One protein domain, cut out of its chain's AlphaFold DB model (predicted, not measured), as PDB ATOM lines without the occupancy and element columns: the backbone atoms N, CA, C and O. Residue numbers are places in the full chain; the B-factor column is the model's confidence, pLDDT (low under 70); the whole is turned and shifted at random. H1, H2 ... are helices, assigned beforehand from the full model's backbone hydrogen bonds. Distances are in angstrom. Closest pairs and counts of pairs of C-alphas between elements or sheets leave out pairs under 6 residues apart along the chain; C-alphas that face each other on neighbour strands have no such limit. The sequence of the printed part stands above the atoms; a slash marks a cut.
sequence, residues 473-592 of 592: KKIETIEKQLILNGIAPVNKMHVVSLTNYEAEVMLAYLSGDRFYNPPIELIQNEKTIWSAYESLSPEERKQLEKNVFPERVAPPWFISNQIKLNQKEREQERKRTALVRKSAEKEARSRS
ATOM      1  N   LYS A 473       6.212  29.692  93.224       86.69
ATOM      2  CA  LYS A 473       5.592  29.086  92.032       86.69
ATOM      3  C   LYS A 473       4.103  28.774  92.221       86.69
ATOM      4  O   LYS A 473       3.321  28.908  91.282       86.69
ATOM      5  N   LYS A 474       3.703  28.339  93.421       88.25
ATOM      6  CA  LYS A 474       2.286  28.106  93.743       88.25
ATOM      7  C   LYS A 474       1.527  29.426  93.812       88.25
ATOM      8  O   LYS A 474       0.437  29.513  93.261       88.25
ATOM      9  N   ILE A 475       2.133  30.456  94.400       91.62
ATOM     10  CA  ILE A 475       1.570  31.811  94.427       91.62
ATOM     11  C   ILE A 475       1.367  32.358  93.010       91.62
ATOM     12  O   ILE A 475       0.260  32.768  92.684       91.62
ATOM     13  N   GLU A 476       2.370  32.258  92.135       90.31
ATOM     14  CA  GLU A 476       2.260  32.667  90.725       90.31
ATOM     15  C   GLU A 476       1.137  31.910  89.992       90.31
ATOM     16  O   GLU A 476       0.381  32.484  89.206       90.31
ATOM     17  N   THR A 477       0.973  30.618  90.293       91.88
ATOM     18  CA  THR A 477      -0.114  29.802  89.734       91.88
ATOM     19  C   THR A 477      -1.482  30.304  90.201       91.88
ATOM     20  O   THR A 477      -2.395  30.428  89.386       91.88
ATOM     21  N   ILE A 478      -1.628  30.638  91.486       92.44
ATOM     22  CA  ILE A 478      -2.864  31.196  92.051       92.44
ATOM     23  C   ILE A 478      -3.164  32.568  91.444       92.44
ATOM     24  O   ILE A 478      -4.287  32.800  91.004       92.44
ATOM     25  N   GLU A 479      -2.177  33.460  91.353       92.31
ATOM     26  CA  GLU A 479      -2.339  34.780  90.733       92.31
ATOM     27  C   GLU A 479      -2.781  34.667  89.273       92.31
ATOM     28  O   GLU A 479      -3.721  35.344  88.850       92.31
ATOM     29  N   LYS A 480      -2.174  33.748  88.515       92.44
ATOM     30  CA  LYS A 480      -2.584  33.471  87.138       92.44
ATOM     31  C   LYS A 480      -4.028  32.971  87.064       92.44
ATOM     32  O   LYS A 480      -4.790  33.435  86.217       92.44
ATOM     33  N   GLN A 481      -4.421  32.052  87.944       92.88
ATOM     34  CA  GLN A 481      -5.789  31.528  87.978       92.88
ATOM     35  C   GLN A 481      -6.814  32.583  88.407       92.88
ATOM     36  O   GLN A 481      -7.910  32.623  87.851       92.88
ATOM     37  N   LEU A 482      -6.466  33.485  89.326       93.94
ATOM     38  CA  LEU A 482      -7.319  34.612  89.712       93.94
ATOM     39  C   LEU A 482      -7.611  35.518  88.507       93.94
ATOM     40  O   LEU A 482      -8.777  35.786  88.206       93.94
ATOM     41  N   ILE A 483      -6.571  35.893  87.752       94.00
ATOM     42  CA  ILE A 483      -6.712  36.707  86.535       94.00
ATOM     43  C   ILE A 483      -7.563  35.973  85.490       94.00
ATOM     44  O   ILE A 483      -8.501  36.554  84.950       94.00
ATOM     45  N   LEU A 484      -7.305  34.684  85.243       93.75
ATOM     46  CA  LEU A 484      -8.070  33.879  84.281       93.75
ATOM     47  C   LEU A 484      -9.541  33.677  84.669       93.75
ATOM     48  O   LEU A 484     -10.333  33.293  83.816       93.75
ATOM     49  N   ASN A 485      -9.930  33.925  85.918       93.00
ATOM     50  CA  ASN A 485     -11.324  33.873  86.362       93.00
ATOM     51  C   ASN A 485     -11.942  35.275  86.546       93.00
ATOM     52  O   ASN A 485     -13.087  35.396  86.976       93.00
ATOM     53  N   GLY A 486     -11.215  36.356  86.230       92.75
ATOM     54  CA  GLY A 486     -11.687  37.732  86.433       92.75
ATOM     55  C   GLY A 486     -11.874  38.114  87.910       92.75
ATOM     56  O   GLY A 486     -12.621  39.049  88.221       92.75
ATOM     57  N   ILE A 487     -11.219  37.382  88.815       93.88
ATOM     58  CA  ILE A 487     -11.303  37.534  90.269       93.88
ATOM     59  C   ILE A 487     -10.064  38.288  90.757       93.88
ATOM     60  O   ILE A 487      -8.951  38.042  90.298       93.88
ATOM     61  N   ALA A 488     -10.241  39.196  91.715       92.56
ATOM     62  CA  ALA A 488      -9.136  39.872  92.385       92.56
ATOM     63  C   ALA A 488      -9.241  39.710  93.909       92.56
ATOM     64  O   ALA A 488     -10.349  39.760  94.447       92.56
ATOM     65  N   PRO A 489      -8.119  39.554  94.632       92.44
ATOM     66  CA  PRO A 489      -8.135  39.605  96.087       92.44
ATOM     67  C   PRO A 489      -8.442  41.032  96.552       92.44
ATOM     68  O   PRO A 489      -7.965  41.999  95.949       92.44
ATOM     69  N   VAL A 490      -9.184  41.176  97.655       88.88
ATOM     70  CA  VAL A 490      -9.429  42.494  98.278       88.88
ATOM     71  C   VAL A 490      -8.109  43.166  98.660       88.88
ATOM     72  O   VAL A 490      -7.919  44.362  98.443       88.88
ATOM     73  N   ASN A 491      -7.165  42.373  99.172       87.25
ATOM     74  CA  ASN A 491      -5.810  42.799  99.481       87.25
ATOM     75  C   ASN A 491      -4.800  41.870  98.800       87.25
ATOM     76  O   ASN A 491      -4.731  40.679  99.102       87.25
ATOM     77  N   LYS A 492      -3.968  42.426  97.913       84.75
ATOM     78  CA  LYS A 492      -2.934  41.672  97.184       84.75
ATOM     79  C   LYS A 492      -1.932  40.981  98.116       84.75
ATOM     80  O   LYS A 492      -1.428  39.918  97.775       84.75
ATOM     81  N   MET A 493      -1.698  41.540  99.306       85.19
ATOM     82  CA  MET A 493      -0.783  40.954 100.289       85.19
ATOM     83  C   MET A 493      -1.304  39.641 100.892       85.19
ATOM     84  O   MET A 493      -0.512  38.882 101.433       85.19
ATOM     85  N   HIS A 494      -2.604  39.347 100.782       87.62
ATOM     86  CA  HIS A 494      -3.170  38.108 101.321       87.62
ATOM     87  C   HIS A 494      -2.835  36.881 100.466       87.62
ATOM     88  O   HIS A 494      -2.815  35.770 100.980       87.62
ATOM     89  N   VAL A 495      -2.550  37.063  99.171       87.62
ATOM     90  CA  VAL A 495      -2.165  35.947  98.292       87.62
ATOM     91  C   VAL A 495      -0.753  35.474  98.630       87.62
ATOM     92  O   VAL A 495      -0.507  34.280  98.731       87.62
ATOM     93  N   VAL A 496       0.172  36.403  98.884       86.38
ATOM     94  CA  VAL A 496       1.569  36.075  99.223       86.38
ATOM     95  C   VAL A 496       1.742  35.514 100.639       86.38
ATOM     96  O   VAL A 496       2.794  34.955 100.936       86.38
ATOM     97  N   SER A 497       0.733  35.653 101.505       88.25
ATOM     98  CA  SER A 497       0.744  35.134 102.877       88.25
ATOM     99  C   SER A 497       0.068  33.769 103.032       88.25
ATOM    100  O   SER A 497      -0.040  33.295 104.157       88.25
ATOM    101  N   LEU A 498      -0.400  33.147 101.944       89.50
ATOM    102  CA  LEU A 498      -1.032  31.829 102.007       89.50
ATOM    103  C   LEU A 498      -0.026  30.768 102.462       89.50
ATOM    104  O   LEU A 498       1.097  30.696 101.955       89.50
ATOM    105  N   THR A 499      -0.444  29.905 103.379       91.06
ATOM    106  CA  THR A 499       0.235  28.637 103.675       91.06
ATOM    107  C   THR A 499       0.102  27.655 102.507       91.06
ATOM    108  O   THR A 499      -0.746  27.815 101.626       91.06
ATOM    109  N   ASN A 500       0.928  26.606 102.469       85.50
ATOM    110  CA  ASN A 500       0.810  25.556 101.455       85.50
ATOM    111  C   ASN A 500      -0.580  24.911 101.453       85.50
ATOM    112  O   ASN A 500      -1.097  24.621 100.379       85.50
ATOM    113  N   TYR A 501      -1.182  24.710 102.628       86.44
ATOM    114  CA  TYR A 501      -2.533  24.171 102.737       86.44
ATOM    115  C   TYR A 501      -3.576  25.138 102.156       86.44
ATOM    116  O   TYR A 501      -4.353  24.754 101.287       86.44
ATOM    117  N   GLU A 502      -3.547  26.411 102.555       89.81
ATOM    118  CA  GLU A 502      -4.471  27.432 102.039       89.81
ATOM    119  C   GLU A 502      -4.310  27.670 100.530       89.81
ATOM    120  O   GLU A 502      -5.287  27.938  99.834       89.81
ATOM    121  N   ALA A 503      -3.093  27.531  99.999       89.12
ATOM    122  CA  ALA A 503      -2.827  27.596  98.567       89.12
ATOM    123  C   ALA A 503      -3.482  26.438  97.791       89.12
ATOM    124  O   ALA A 503      -4.049  26.673  96.725       89.12
ATOM    125  N   GLU A 504      -3.453  25.208  98.318       88.62
ATOM    126  CA  GLU A 504      -4.171  24.072  97.713       88.62
ATOM    127  C   GLU A 504      -5.689  24.284  97.766       88.62
ATOM    128  O   GLU A 504      -6.381  24.075  96.771       88.62
ATOM    129  N   VAL A 505      -6.199  24.789  98.894       88.75
ATOM    130  CA  VAL A 505      -7.617  25.146  99.053       88.75
ATOM    131  C   VAL A 505      -8.034  26.220  98.034       88.75
ATOM    132  O   VAL A 505      -9.076  26.095  97.392       88.75
ATOM    133  N   MET A 506      -7.200  27.244  97.822       92.00
ATOM    134  CA  MET A 506      -7.420  28.278  96.803       92.00
ATOM    135  C   MET A 506      -7.433  27.715  95.377       92.00
ATOM    136  O   MET A 506      -8.285  28.101  94.580       92.00
ATOM    137  N   LEU A 507      -6.510  26.813  95.035       91.00
ATOM    138  CA  LEU A 507      -6.464  26.194  93.706       91.00
ATOM    139  C   LEU A 507      -7.670  25.280  93.458       91.00
ATOM    140  O   LEU A 507      -8.234  25.312  92.364       91.00
ATOM    141  N   ALA A 508      -8.105  24.529  94.474       86.81
ATOM    142  CA  ALA A 508      -9.318  23.717  94.409       86.81
ATOM    143  C   ALA A 508     -10.553  24.600  94.158       86.81
ATOM    144  O   ALA A 508     -11.294  24.362  93.200       86.81
ATOM    145  N   TYR A 509     -10.702  25.688  94.922       89.31
ATOM    146  CA  TYR A 509     -11.782  26.661  94.738       89.31
ATOM    147  C   TYR A 509     -11.798  27.255  93.318       89.31
ATOM    148  O   TYR A 509     -12.831  27.244  92.646       89.31
ATOM    149  N   LEU A 510     -10.643  27.713  92.818       89.31
ATOM    150  CA  LEU A 510     -10.516  28.305  91.476       89.31
ATOM    151  C   LEU A 510     -10.718  27.291  90.337       89.31
ATOM    152  O   LEU A 510     -11.031  27.691  89.217       89.31
ATOM    153  N   SER A 511     -10.573  25.992  90.611       84.94
ATOM    154  CA  SER A 511     -10.864  24.911  89.658       84.94
ATOM    155  C   SER A 511     -12.355  24.550  89.566       84.94
ATOM    156  O   SER A 511     -12.745  23.749  88.716       84.94
ATOM    157  N   GLY A 512     -13.200  25.168  90.402       79.31
ATOM    158  CA  GLY A 512     -14.647  24.943  90.437       79.31
ATOM    159  C   GLY A 512     -15.110  23.949  91.504       79.31
ATOM    160  O   GLY A 512     -16.298  23.618  91.534       79.31
ATOM    161  N   ASP A 513     -14.215  23.502  92.390       76.94
ATOM    162  CA  ASP A 513     -14.561  22.661  93.534       76.94
ATOM    163  C   ASP A 513     -15.177  23.515  94.658       76.94
ATOM    164  O   ASP A 513     -14.489  24.153  95.457       76.94
ATOM    165  N   ARG A 514     -16.516  23.572  94.686       66.62
ATOM    166  CA  ARG A 514     -17.293  24.429  95.602       66.62
ATOM    167  C   ARG A 514     -17.388  23.893  97.036       66.62
ATOM    168  O   ARG A 514     -18.094  24.496  97.843       66.62
ATOM    169  N   PHE A 515     -16.728  22.782  97.366       69.75
ATOM    170  CA  PHE A 515     -16.724  22.246  98.733       69.75
ATOM    171  C   PHE A 515     -15.847  23.054  99.700       69.75
ATOM    172  O   PHE A 515     -15.991  22.912 100.915       69.75
ATOM    173  N   TYR A 516     -14.993  23.939  99.182       73.94
ATOM    174  CA  TYR A 516     -14.093  24.762  99.979       73.94
ATOM    175  C   TYR A 516     -14.403  26.252  99.825       73.94
ATOM    176  O   TYR A 516     -14.579  26.748  98.714       73.94
ATOM    177  N   ASN A 517     -14.436  26.985 100.939       82.38
ATOM    178  CA  ASN A 517     -14.465  28.447 100.913       82.38
ATOM    179  C   ASN A 517     -13.039  28.987 100.739       82.38
ATOM    180  O   ASN A 517     -12.109  28.421 101.321       82.38
ATOM    181  N   PRO A 518     -12.846  30.082  99.982       89.44
ATOM    182  CA  PRO A 518     -11.523  30.655  99.813       89.44
ATOM    183  C   PRO A 518     -11.013  31.195 101.165       89.44
ATOM    184  O   PRO A 518     -11.756  31.895 101.856       89.44
ATOM    185  N   PRO A 519      -9.756  30.914 101.553       87.94
ATOM    186  CA  PRO A 519      -9.150  31.415 102.794       87.94
ATOM    187  C   PRO A 519      -8.944  32.938 102.814       87.94
ATOM    188  O   PRO A 519      -8.620  33.507 103.853       87.94
ATOM    189  N   ILE A 520      -9.130  33.614 101.676       90.94
ATOM    190  CA  ILE A 520      -8.993  35.064 101.534       90.94
ATOM    191  C   ILE A 520     -10.231  35.657 100.865       90.94
ATOM    192  O   ILE A 520     -10.914  34.998 100.083       90.94
ATOM    193  N   GLU A 521     -10.501  36.928 101.144       91.12
ATOM    194  CA  GLU A 521     -11.622  37.638 100.539       91.12
ATOM    195  C   GLU A 521     -11.326  37.998  99.075       91.12
ATOM    196  O   GLU A 521     -10.285  38.584  98.743       91.12
ATOM    197  N   LEU A 522     -12.265  37.646  98.199       93.38
ATOM    198  CA  LEU A 522     -12.167  37.796  96.752       93.38
ATOM    199  C   LEU A 522     -13.320  38.660  96.236       93.38
ATOM    200  O   LEU A 522     -14.453  38.540  96.695       93.38
ATOM    201  N   ILE A 523     -13.039  39.504  95.246       92.88
ATOM    202  CA  ILE A 523     -14.034  40.321  94.548       92.88
ATOM    203  C   ILE A 523     -14.047  39.933  93.074       92.88
ATOM    204  O   ILE A 523     -13.006  39.882  92.415       92.88
ATOM    205  N   GLN A 524     -15.252  39.739  92.546       93.38
ATOM    206  CA  GLN A 524     -15.512  39.588  91.123       93.38
ATOM    207  C   GLN A 524     -16.619  40.569  90.723       93.38
ATOM    208  O   GLN A 524     -17.758  40.456  91.165       93.38
ATOM    209  N   ASN A 525     -16.275  41.576  89.926       93.56
ATOM    210  CA  ASN A 525     -17.217  42.548  89.380       93.56
ATOM    211  C   ASN A 525     -16.772  42.989  87.976       93.56
ATOM    212  O   ASN A 525     -15.713  42.590  87.493       93.56
ATOM    213  N   GLU A 526     -17.563  43.837  87.317       93.44
ATOM    214  CA  GLU A 526     -17.283  44.282  85.942       93.44
ATOM    215  C   GLU A 526     -15.874  44.878  85.785       93.44
ATOM    216  O   GLU A 526     -15.181  44.622  84.799       93.44
ATOM    217  N   LYS A 527     -15.412  45.624  86.796       92.38
ATOM    218  CA  LYS A 527     -14.100  46.276  86.794       92.38
ATOM    219  C   LYS A 527     -12.958  45.269  86.927       92.38
ATOM    220  O   LYS A 527     -11.953  45.421  86.232       92.38
ATOM    221  N   THR A 528     -13.080  44.259  87.794       92.94
ATOM    222  CA  THR A 528     -12.036  43.228  87.951       92.94
ATOM    223  C   THR A 528     -11.958  42.331  86.719       92.94
ATOM    224  O   THR A 528     -10.859  42.064  86.238       92.94
ATOM    225  N   ILE A 529     -13.110  41.957  86.152       95.44
ATOM    226  CA  ILE A 529     -13.204  41.158  84.924       95.44
ATOM    227  C   ILE A 529     -12.562  41.905  83.748       95.44
ATOM    228  O   ILE A 529     -11.719  41.344  83.048       95.44
ATOM    229  N   TRP A 530     -12.911  43.179  83.545       95.50
ATOM    230  CA  TRP A 530     -12.352  43.971  82.447       95.50
ATOM    231  C   TRP A 530     -10.849  44.230  82.616       95.50
ATOM    232  O   TRP A 530     -10.085  44.064  81.668       95.50
ATOM    233  N   SER A 531     -10.404  44.567  83.830       92.31
ATOM    234  CA  SER A 531      -8.979  44.784  84.109       92.31
ATOM    235  C   SER A 531      -8.144  43.524  83.868       92.31
ATOM    236  O   SER A 531      -7.020  43.633  83.379       92.31
ATOM    237  N   ALA A 532      -8.673  42.343  84.203       93.38
ATOM    238  CA  ALA A 532      -8.027  41.076  83.884       93.38
ATOM    239  C   ALA A 532      -7.960  40.869  82.365       93.38
ATOM    240  O   ALA A 532      -6.888  40.591  81.828       93.38
ATOM    241  N   TYR A 533      -9.069  41.104  81.659       94.56
ATOM    242  CA  TYR A 533      -9.158  40.950  80.209       94.56
ATOM    243  C   TYR A 533      -8.148  41.805  79.430       94.56
ATOM    244  O   TYR A 533      -7.475  41.305  78.527       94.56
ATOM    245  N   GLU A 534      -7.995  43.080  79.800       92.88
ATOM    246  CA  GLU A 534      -7.032  43.988  79.162       92.88
ATOM    247  C   GLU A 534      -5.579  43.528  79.342       92.88
ATOM    248  O   GLU A 534      -4.764  43.707  78.436       92.88
ATOM    249  N   SER A 535      -5.259  42.920  80.488       91.00
ATOM    250  CA  SER A 535      -3.900  42.475  80.819       91.00
ATOM    251  C   SER A 535      -3.481  41.160  80.149       91.00
ATOM    252  O   SER A 535      -2.288  40.865  80.090       91.00
ATOM    253  N   LEU A 536      -4.442  40.377  79.648       93.00
ATOM    254  CA  LEU A 536      -4.200  39.042  79.103       93.00
ATOM    255  C   LEU A 536      -3.837  39.056  77.617       93.00
ATOM    256  O   LEU A 536      -4.256  39.930  76.853       93.00
ATOM    257  N   SER A 537      -3.099  38.023  77.203       90.25
ATOM    258  CA  SER A 537      -2.854  37.707  75.792       90.25
ATOM    259  C   SER A 537      -4.144  37.276  75.067       90.25
ATOM    260  O   SER A 537      -5.100  36.843  75.717       90.25
ATOM    261  N   PRO A 538      -4.208  37.347  73.722       87.44
ATOM    262  CA  PRO A 538      -5.386  36.919  72.958       87.44
ATOM    263  C   PRO A 538      -5.836  35.477  73.240       87.44
ATOM    264  O   PRO A 538      -7.034  35.190  73.259       87.44
ATOM    265  N   GLU A 539      -4.897  34.564  73.475       87.94
ATOM    266  CA  GLU A 539      -5.168  33.168  73.816       87.94
ATOM    267  C   GLU A 539      -5.774  33.040  75.220       87.94
ATOM    268  O   GLU A 539      -6.760  32.326  75.412       87.94
ATOM    269  N   GLU A 540      -5.228  33.769  76.192       90.19
ATOM    270  CA  GLU A 540      -5.692  33.747  77.581       90.19
ATOM    271  C   GLU A 540      -7.027  34.482  77.765       90.19
ATOM    272  O   GLU A 540      -7.849  34.061  78.577       90.19
ATOM    273  N   ARG A 541      -7.313  35.507  76.952       93.00
ATOM    274  CA  ARG A 541      -8.621  36.185  76.898       93.00
ATOM    275  C   ARG A 541      -9.759  35.220  76.578       93.00
ATOM    276  O   ARG A 541     -10.796  35.265  77.233       93.00
ATOM    277  N   LYS A 542      -9.548  34.293  75.635       90.25
ATOM    278  CA  LYS A 542     -10.534  33.243  75.313       90.25
ATOM    279  C   LYS A 542     -10.766  32.299  76.487       90.25
ATOM    280  O   LYS A 542     -11.872  31.790  76.651       90.25
ATOM    281  N   GLN A 543      -9.727  32.024  77.275       90.19
ATOM    282  CA  GLN A 543      -9.865  31.199  78.470       90.19
ATOM    283  C   GLN A 543     -10.630  31.946  79.566       90.19
ATOM    284  O   GLN A 543     -11.535  31.363  80.156       90.19
ATOM    285  N   LEU A 544     -10.348  33.236  79.769       93.19
ATOM    286  CA  LEU A 544     -11.115  34.080  80.685       93.19
ATOM    287  C   LEU A 544     -12.589  34.152  80.284       93.19
ATOM    288  O   LEU A 544     -13.453  33.936  81.126       93.19
ATOM    289  N   GLU A 545     -12.895  34.377  79.005       92.06
ATOM    290  CA  GLU A 545     -14.278  34.402  78.511       92.06
ATOM    291  C   GLU A 545     -15.022  33.095  78.807       92.06
ATOM    292  O   GLU A 545     -16.167  33.136  79.247       92.06
ATOM    293  N   LYS A 546     -14.371  31.938  78.635       89.94
ATOM    294  CA  LYS A 546     -14.963  30.633  78.980       89.94
ATOM    295  C   LYS A 546     -15.210  30.473  80.478       89.94
ATOM    296  O   LYS A 546     -16.206  29.864  80.857       89.94
ATOM    297  N   ASN A 547     -14.298  30.981  81.304       89.56
ATOM    298  CA  ASN A 547     -14.379  30.864  82.755       89.56
ATOM    299  C   ASN A 547     -15.456  31.793  83.342       89.56
ATOM    300  O   ASN A 547     -16.206  31.387  84.224       89.56
ATOM    301  N   VAL A 548     -15.551  33.029  82.840       91.12
ATOM    302  CA  VAL A 548     -16.459  34.067  83.362       91.12
ATOM    303  C   VAL A 548     -17.850  33.995  82.725       91.12
ATOM    304  O   VAL A 548     -18.843  34.263  83.397       91.12
ATOM    305  N   PHE A 549     -17.944  33.603  81.450       91.31
ATOM    306  CA  PHE A 549     -19.199  33.509  80.697       91.31
ATOM    307  C   PHE A 549     -19.433  32.065  80.215       91.31
ATOM    308  O   PHE A 549     -19.309  31.775  79.019       91.31
ATOM    309  N   PRO A 550     -19.781  31.129  81.120       76.88
ATOM    310  CA  PRO A 550     -19.901  29.704  80.798       76.88
ATOM    311  C   PRO A 550     -20.967  29.396  79.731       76.88
ATOM    312  O   PRO A 550     -20.823  28.434  78.978       76.88
ATOM    313  N   GLU A 551     -21.992  30.243  79.599       78.06
ATOM    314  CA  GLU A 551     -23.039  30.143  78.568       78.06
ATOM    315  C   GLU A 551     -22.613  30.713  77.200       78.06
ATOM    316  O   GLU A 551     -23.385  30.692  76.247       78.06
ATOM    317  N   ARG A 552     -21.373  31.215  77.073       69.06
ATOM    318  CA  ARG A 552     -20.809  31.880  75.878       69.06
ATOM    319  C   ARG A 552     -21.551  33.138  75.415       69.06
ATOM    320  O   ARG A 552     -21.263  33.648  74.333       69.06
ATOM    321  N   VAL A 553     -22.451  33.673  76.235       80.94
ATOM    322  CA  VAL A 553     -23.107  34.963  76.007       80.94
ATOM    323  C   VAL A 553     -22.457  35.996  76.923       80.94
ATOM    324  O   VAL A 553     -22.692  36.012  78.129       80.94
ATOM    325  N   ALA A 554     -21.594  36.843  76.359       87.00
ATOM    326  CA  ALA A 554     -20.998  37.950  77.100       87.00
ATOM    327  C   ALA A 554     -22.016  39.098  77.267       87.00
ATOM    328  O   ALA A 554     -22.785  39.376  76.344       87.00
ATOM    329  N   PRO A 555     -22.030  39.804  78.410       89.31
ATOM    330  CA  PRO A 555     -22.957  40.904  78.637       89.31
ATOM    331  C   PRO A 555     -22.641  42.109  77.729       89.31
ATOM    332  O   PRO A 555     -21.478  42.318  77.357       89.31
ATOM    333  N   PRO A 556     -23.633  42.966  77.412       88.12
ATOM    334  CA  PRO A 556     -23.459  44.084  76.477       88.12
ATOM    335  C   PRO A 556     -22.310  45.044  76.824       88.12
ATOM    336  O   PRO A 556     -21.607  45.519  75.929       88.12
ATOM    337  N   TRP A 557     -22.075  45.304  78.117       92.75
ATOM    338  CA  TRP A 557     -20.978  46.167  78.570       92.75
ATOM    339  C   TRP A 557     -19.601  45.582  78.220       92.75
ATOM    340  O   TRP A 557     -18.696  46.319  77.822       92.75
ATOM    341  N   PHE A 558     -19.453  44.256  78.304       93.62
ATOM    342  CA  PHE A 558     -18.205  43.555  78.016       93.62
ATOM    343  C   PHE A 558     -17.933  43.532  76.511       93.62
ATOM    344  O   PHE A 558     -16.836  43.889  76.085       93.62
ATOM    345  N   ILE A 559     -18.952  43.228  75.696       89.69
ATOM    346  CA  ILE A 559     -18.856  43.252  74.226       89.69
ATOM    347  C   ILE A 559     -18.470  44.653  73.732       89.69
ATOM    348  O   ILE A 559     -17.573  44.801  72.898       89.69
ATOM    349  N   SER A 560     -19.101  45.703  74.273       89.88
ATOM    350  CA  SER A 560     -18.794  47.092  73.906       89.88
ATOM    351  C   SER A 560     -17.322  47.440  74.151       89.88
ATOM    352  O   SER A 560     -16.658  48.027  73.291       89.88
ATOM    353  N   ASN A 561     -16.784  47.042  75.305       90.81
ATOM    354  CA  ASN A 561     -15.392  47.296  75.657       90.81
ATOM    355  C   ASN A 561     -14.421  46.423  74.842       90.81
ATOM    356  O   ASN A 561     -13.399  46.923  74.366       90.81
ATOM    357  N   GLN A 562     -14.770  45.162  74.583       91.62
ATOM    358  CA  GLN A 562     -13.998  44.236  73.751       91.62
ATOM    359  C   GLN A 562     -13.832  44.759  72.317       91.62
ATOM    360  O   GLN A 562     -12.726  44.738  71.771       91.62
ATOM    361  N   ILE A 563     -14.899  45.291  71.709       88.19
ATOM    362  CA  ILE A 563     -14.840  45.906  70.374       88.19
ATOM    363  C   ILE A 563     -13.861  47.087  70.368       88.19
ATOM    364  O   ILE A 563     -13.017  47.176  69.472       88.19
ATOM    365  N   LYS A 564     -13.925  47.964  71.381       90.44
ATOM    366  CA  LYS A 564     -13.021  49.122  71.507       90.44
ATOM    367  C   LYS A 564     -11.560  48.696  71.661       90.44
ATOM    368  O   LYS A 564     -10.690  49.264  70.998       90.44
ATOM    369  N   LEU A 565     -11.283  47.687  72.489       90.31
ATOM    370  CA  LEU A 565      -9.932  47.154  72.679       90.31
ATOM    371  C   LEU A 565      -9.384  46.558  71.374       90.31
ATOM    372  O   LEU A 565      -8.293  46.927  70.943       90.31
ATOM    373  N   ASN A 566     -10.182  45.742  70.680       87.81
ATOM    374  CA  ASN A 566      -9.805  45.139  69.401       87.81
ATOM    375  C   ASN A 566      -9.533  46.188  68.311       87.81
ATOM    376  O   ASN A 566      -8.617  46.027  67.503       87.81
ATOM    377  N   GLN A 567     -10.309  47.276  68.267       89.19
ATOM    378  CA  GLN A 567     -10.054  48.390  67.347       89.19
ATOM    379  C   GLN A 567      -8.720  49.080  67.658       89.19
ATOM    380  O   GLN A 567      -7.920  49.303  66.746       89.19
ATOM    381  N   LYS A 568      -8.453  49.355  68.941       90.75
ATOM    382  CA  LYS A 568      -7.205  49.975  69.408       90.75
ATOM    383  C   LYS A 568      -5.983  49.109  69.087       90.75
ATOM    384  O   LYS A 568      -4.979  49.632  68.606       90.75
ATOM    385  N   GLU A 569      -6.068  47.797  69.299       88.06
ATOM    386  CA  GLU A 569      -4.980  46.855  69.005       88.06
ATOM    387  C   GLU A 569      -4.700  46.749  67.499       88.06
ATOM    388  O   GLU A 569      -3.544  46.872  67.088       88.06
ATOM    389  N   ARG A 570      -5.737  46.657  66.651       87.38
ATOM    390  CA  ARG A 570      -5.570  46.676  65.182       87.38
ATOM    391  C   ARG A 570      -4.936  47.972  64.686       87.38
ATOM    392  O   ARG A 570      -4.143  47.958  63.744       87.38
ATOM    393  N   GLU A 571      -5.287  49.110  65.282       89.62
ATOM    394  CA  GLU A 571      -4.685  50.393  64.917       89.62
ATOM    395  C   GLU A 571      -3.197  50.444  65.299       89.62
ATOM    396  O   GLU A 571      -2.364  50.898  64.509       89.62
ATOM    397  N   GLN A 572      -2.841  49.937  66.484       88.75
ATOM    398  CA  GLN A 572      -1.448  49.838  66.923       88.75
ATOM    399  C   GLN A 572      -0.635  48.874  66.052       88.75
ATOM    400  O   GLN A 572       0.498  49.195  65.688       88.75
ATOM    401  N   GLU A 573      -1.212  47.739  65.664       88.00
ATOM    402  CA  GLU A 573      -0.580  46.782  64.758       88.00
ATOM    403  C   GLU A 573      -0.334  47.404  63.379       88.00
ATOM    404  O   GLU A 573       0.793  47.384  62.888       88.00
ATOM    405  N   ARG A 574      -1.329  48.092  62.798       87.94
ATOM    406  CA  ARG A 574      -1.157  48.838  61.536       87.94
ATOM    407  C   ARG A 574      -0.034  49.870  61.625       87.94
ATOM    408  O   ARG A 574       0.760  49.987  60.690       87.94
ATOM    409  N   LYS A 575       0.063  50.603  62.742       89.06
ATOM    410  CA  LYS A 575       1.146  51.574  62.980       89.06
ATOM    411  C   LYS A 575       2.512  50.888  63.059       89.06
ATOM    412  O   LYS A 575       3.456  51.375  62.438       89.06
ATOM    413  N   ARG A 576       2.621  49.754  63.760       87.12
ATOM    414  CA  ARG A 576       3.861  48.961  63.847       87.12
ATOM    415  C   ARG A 576       4.276  48.411  62.484       87.12
ATOM    416  O   ARG A 576       5.418  48.615  62.084       87.12
ATOM    417  N   THR A 577       3.359  47.817  61.725       86.44
ATOM    418  CA  THR A 577       3.648  47.274  60.388       86.44
ATOM    419  C   THR A 577       4.057  48.372  59.407       86.44
ATOM    420  O   THR A 577       4.990  48.195  58.625       86.44
ATOM    421  N   ALA A 578       3.432  49.552  59.482       86.69
ATOM    422  CA  ALA A 578       3.835  50.708  58.685       86.69
ATOM    423  C   ALA A 578       5.239  51.223  59.056       86.69
ATOM    424  O   ALA A 578       5.994  51.620  58.170       86.69
ATOM    425  N   LEU A 579       5.603  51.203  60.343       88.25
ATOM    426  CA  LEU A 579       6.948  51.553  60.813       88.25
ATOM    427  C   LEU A 579       7.999  50.552  60.320       88.25
ATOM    428  O   LEU A 579       9.012  50.984  59.776       88.25
ATOM    429  N   VAL A 580       7.727  49.247  60.425       86.88
ATOM    430  CA  VAL A 580       8.621  48.178  59.942       86.88
ATOM    431  C   VAL A 580       8.804  48.247  58.425       86.88
ATOM    432  O   VAL A 580       9.915  48.119  57.917       86.88
ATOM    433  N   ARG A 581       7.730  48.520  57.676       86.31
ATOM    434  CA  ARG A 581       7.816  48.713  56.225       86.31
ATOM    435  C   ARG A 581       8.654  49.940  55.867       86.31
ATOM    436  O   ARG A 581       9.505  49.856  54.988       86.31
ATOM    437  N   LYS A 582       8.464  51.061  56.569       85.00
ATOM    438  CA  LYS A 582       9.272  52.273  56.366       85.00
ATOM    439  C   LYS A 582      10.745  52.057  56.713       85.00
ATOM    440  O   LYS A 582      11.601  52.595  56.014       85.00
ATOM    441  N   SER A 583      11.062  51.292  57.761       84.06
ATOM    442  CA  SER A 583      12.453  50.956  58.084       84.06
ATOM    443  C   SER A 583      13.066  50.028  57.036       84.06
ATOM    444  O   SER A 583      14.179  50.296  56.594       84.06
ATOM    445  N   ALA A 584      12.325  49.026  56.550       81.44
ATOM    446  CA  ALA A 584      12.780  48.132  55.484       81.44
ATOM    447  C   ALA A 584      13.004  48.871  54.148       81.44
ATOM    448  O   ALA A 584      14.013  48.658  53.480       81.44
ATOM    449  N   GLU A 585      12.113  49.798  53.774       83.38
ATOM    450  CA  GLU A 585      12.275  50.648  52.583       83.38
ATOM    451  C   GLU A 585      13.483  51.596  52.715       83.38
ATOM    452  O   GLU A 585      14.181  51.859  51.733       83.38
ATOM    453  N   LYS A 586      13.765  52.093  53.928       82.38
ATOM    454  CA  LYS A 586      14.940  52.929  54.211       82.38
ATOM    455  C   LYS A 586      16.244  52.128  54.148       82.38
ATOM    456  O   LYS A 586      17.216  52.624  53.586       82.38
ATOM    457  N   GLU A 587      16.261  50.900  54.663       78.62
ATOM    458  CA  GLU A 587      17.413  49.996  54.547       78.62
ATOM    459  C   GLU A 587      17.672  49.580  53.096       78.62
ATOM    460  O   GLU A 587      18.818  49.629  52.649       78.62
ATOM    461  N   ALA A 588      16.626  49.258  52.328       74.88
ATOM    462  CA  ALA A 588      16.751  48.927  50.910       74.88
ATOM    463  C   ALA A 588      17.360  50.083  50.099       74.88
ATOM    464  O   ALA A 588      18.268  49.858  49.306       74.88
ATOM    465  N   ARG A 589      16.935  51.328  50.363       76.94
ATOM    466  CA  ARG A 589      17.509  52.536  49.739       76.94
ATOM    467  C   ARG A 589      18.931  52.863  50.187       76.94
ATOM    468  O   ARG A 589      19.601  53.622  49.506       76.94
ATOM    469  N   SER A 590      19.376  52.356  51.336       72.38
ATOM    470  CA  SER A 590      20.761  52.539  51.798       72.38
ATOM    471  C   SER A 590      21.737  51.512  51.215       72.38
ATOM    472  O   SER A 590      22.946  51.691  51.335       72.38
ATOM    473  N   ARG A 591      21.219  50.431  50.614       70.94
ATOM    474  CA  ARG A 591      22.004  49.365  49.969       70.94
ATOM    475  C   ARG A 591      22.042  49.471  48.437       70.94
ATOM    476  O   ARG A 591      22.810  48.738  47.823       70.94
ATOM    477  N   SER A 592      21.215  50.337  47.846       54.25
ATOM    478  CA  SER A 592      21.267  50.769  46.439       54.25
ATOM    479  C   SER A 592      22.055  52.061  46.314       54.25
ATOM    480  O   SER A 592      22.853  52.171  45.363       54.25
TER     481      SER A 592
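AT A GLANCE: This is residues 473 to 592 of the 592 residues of an uncharacterized protein of Paenibacillus peoriae (UniProt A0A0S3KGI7). One long helix, H6, sticks out as a straight arm, with residues 567 to 592 free of a small helical body at its other end. In that body H1 is in the middle, H2 and H3 pack on it, and the helical hairpin of H4 and H5 is at its end. The printed part has 120 residues with six named helices, H1 to H6 in chain order, and no named strand; its class is all helix. It is only just loose, close to extended, with a radius of gyration of the C-alphas of 20.0 A and spans of 69 by 35 by 21 A.

IN THESE COORDINATES: Find C-alpha 556 at (-23.459, 44.084, 76.477); from there H6, residues 556 to 591, runs 52.9 A to C-alpha 591 at (22.004, 49.365, 49.969). H1, residues 473 to 484, begins at (5.592, 29.086, 92.032) and is 16.4 A long. Look next for H2 at residues 493 to 496, H3 at 500 to 510, H4 at 526 to 535 and H5 at 538 to 548.

HOW THE PARTS SIT: H6 is close to H4 but not clearly touching, C-alphas 530 and 558 being closest at 7.4 A. H4 and H5, a hairpin, only just touch, with 3 pairs of C-alphas within 8 A, closest at Tyr 533 and Arg 541, 5.8 A. The hub H1 touches H5 with residues 483 to 484 alone, about perpendicular at 76 degrees, C-alphas 484 and 544 being closest at 4.7 A. H1 touches H3 at a shallow tilt of 21 degrees, the same way; C-alphas 478 and 507 are closest at 6.4 A. H1 touches H2 with residues 475 to 479 alone, C-alphas 475 and 496 being closest at 6.4 A. Every O i to N i+4 pair is within hydrogen-bond range in H1, H3, H4 and H6, against 5 of 7 in H5; H2 is too short for one.

THE WHOLE: C-alphas 515 and 592 are the farthest apart, 70.7 A. The printed part has no cut, and the link from H3 to H4, residues 511 to 525, is long. Look for pLDDT under 70 at residues 514 to 515, 552 and 592.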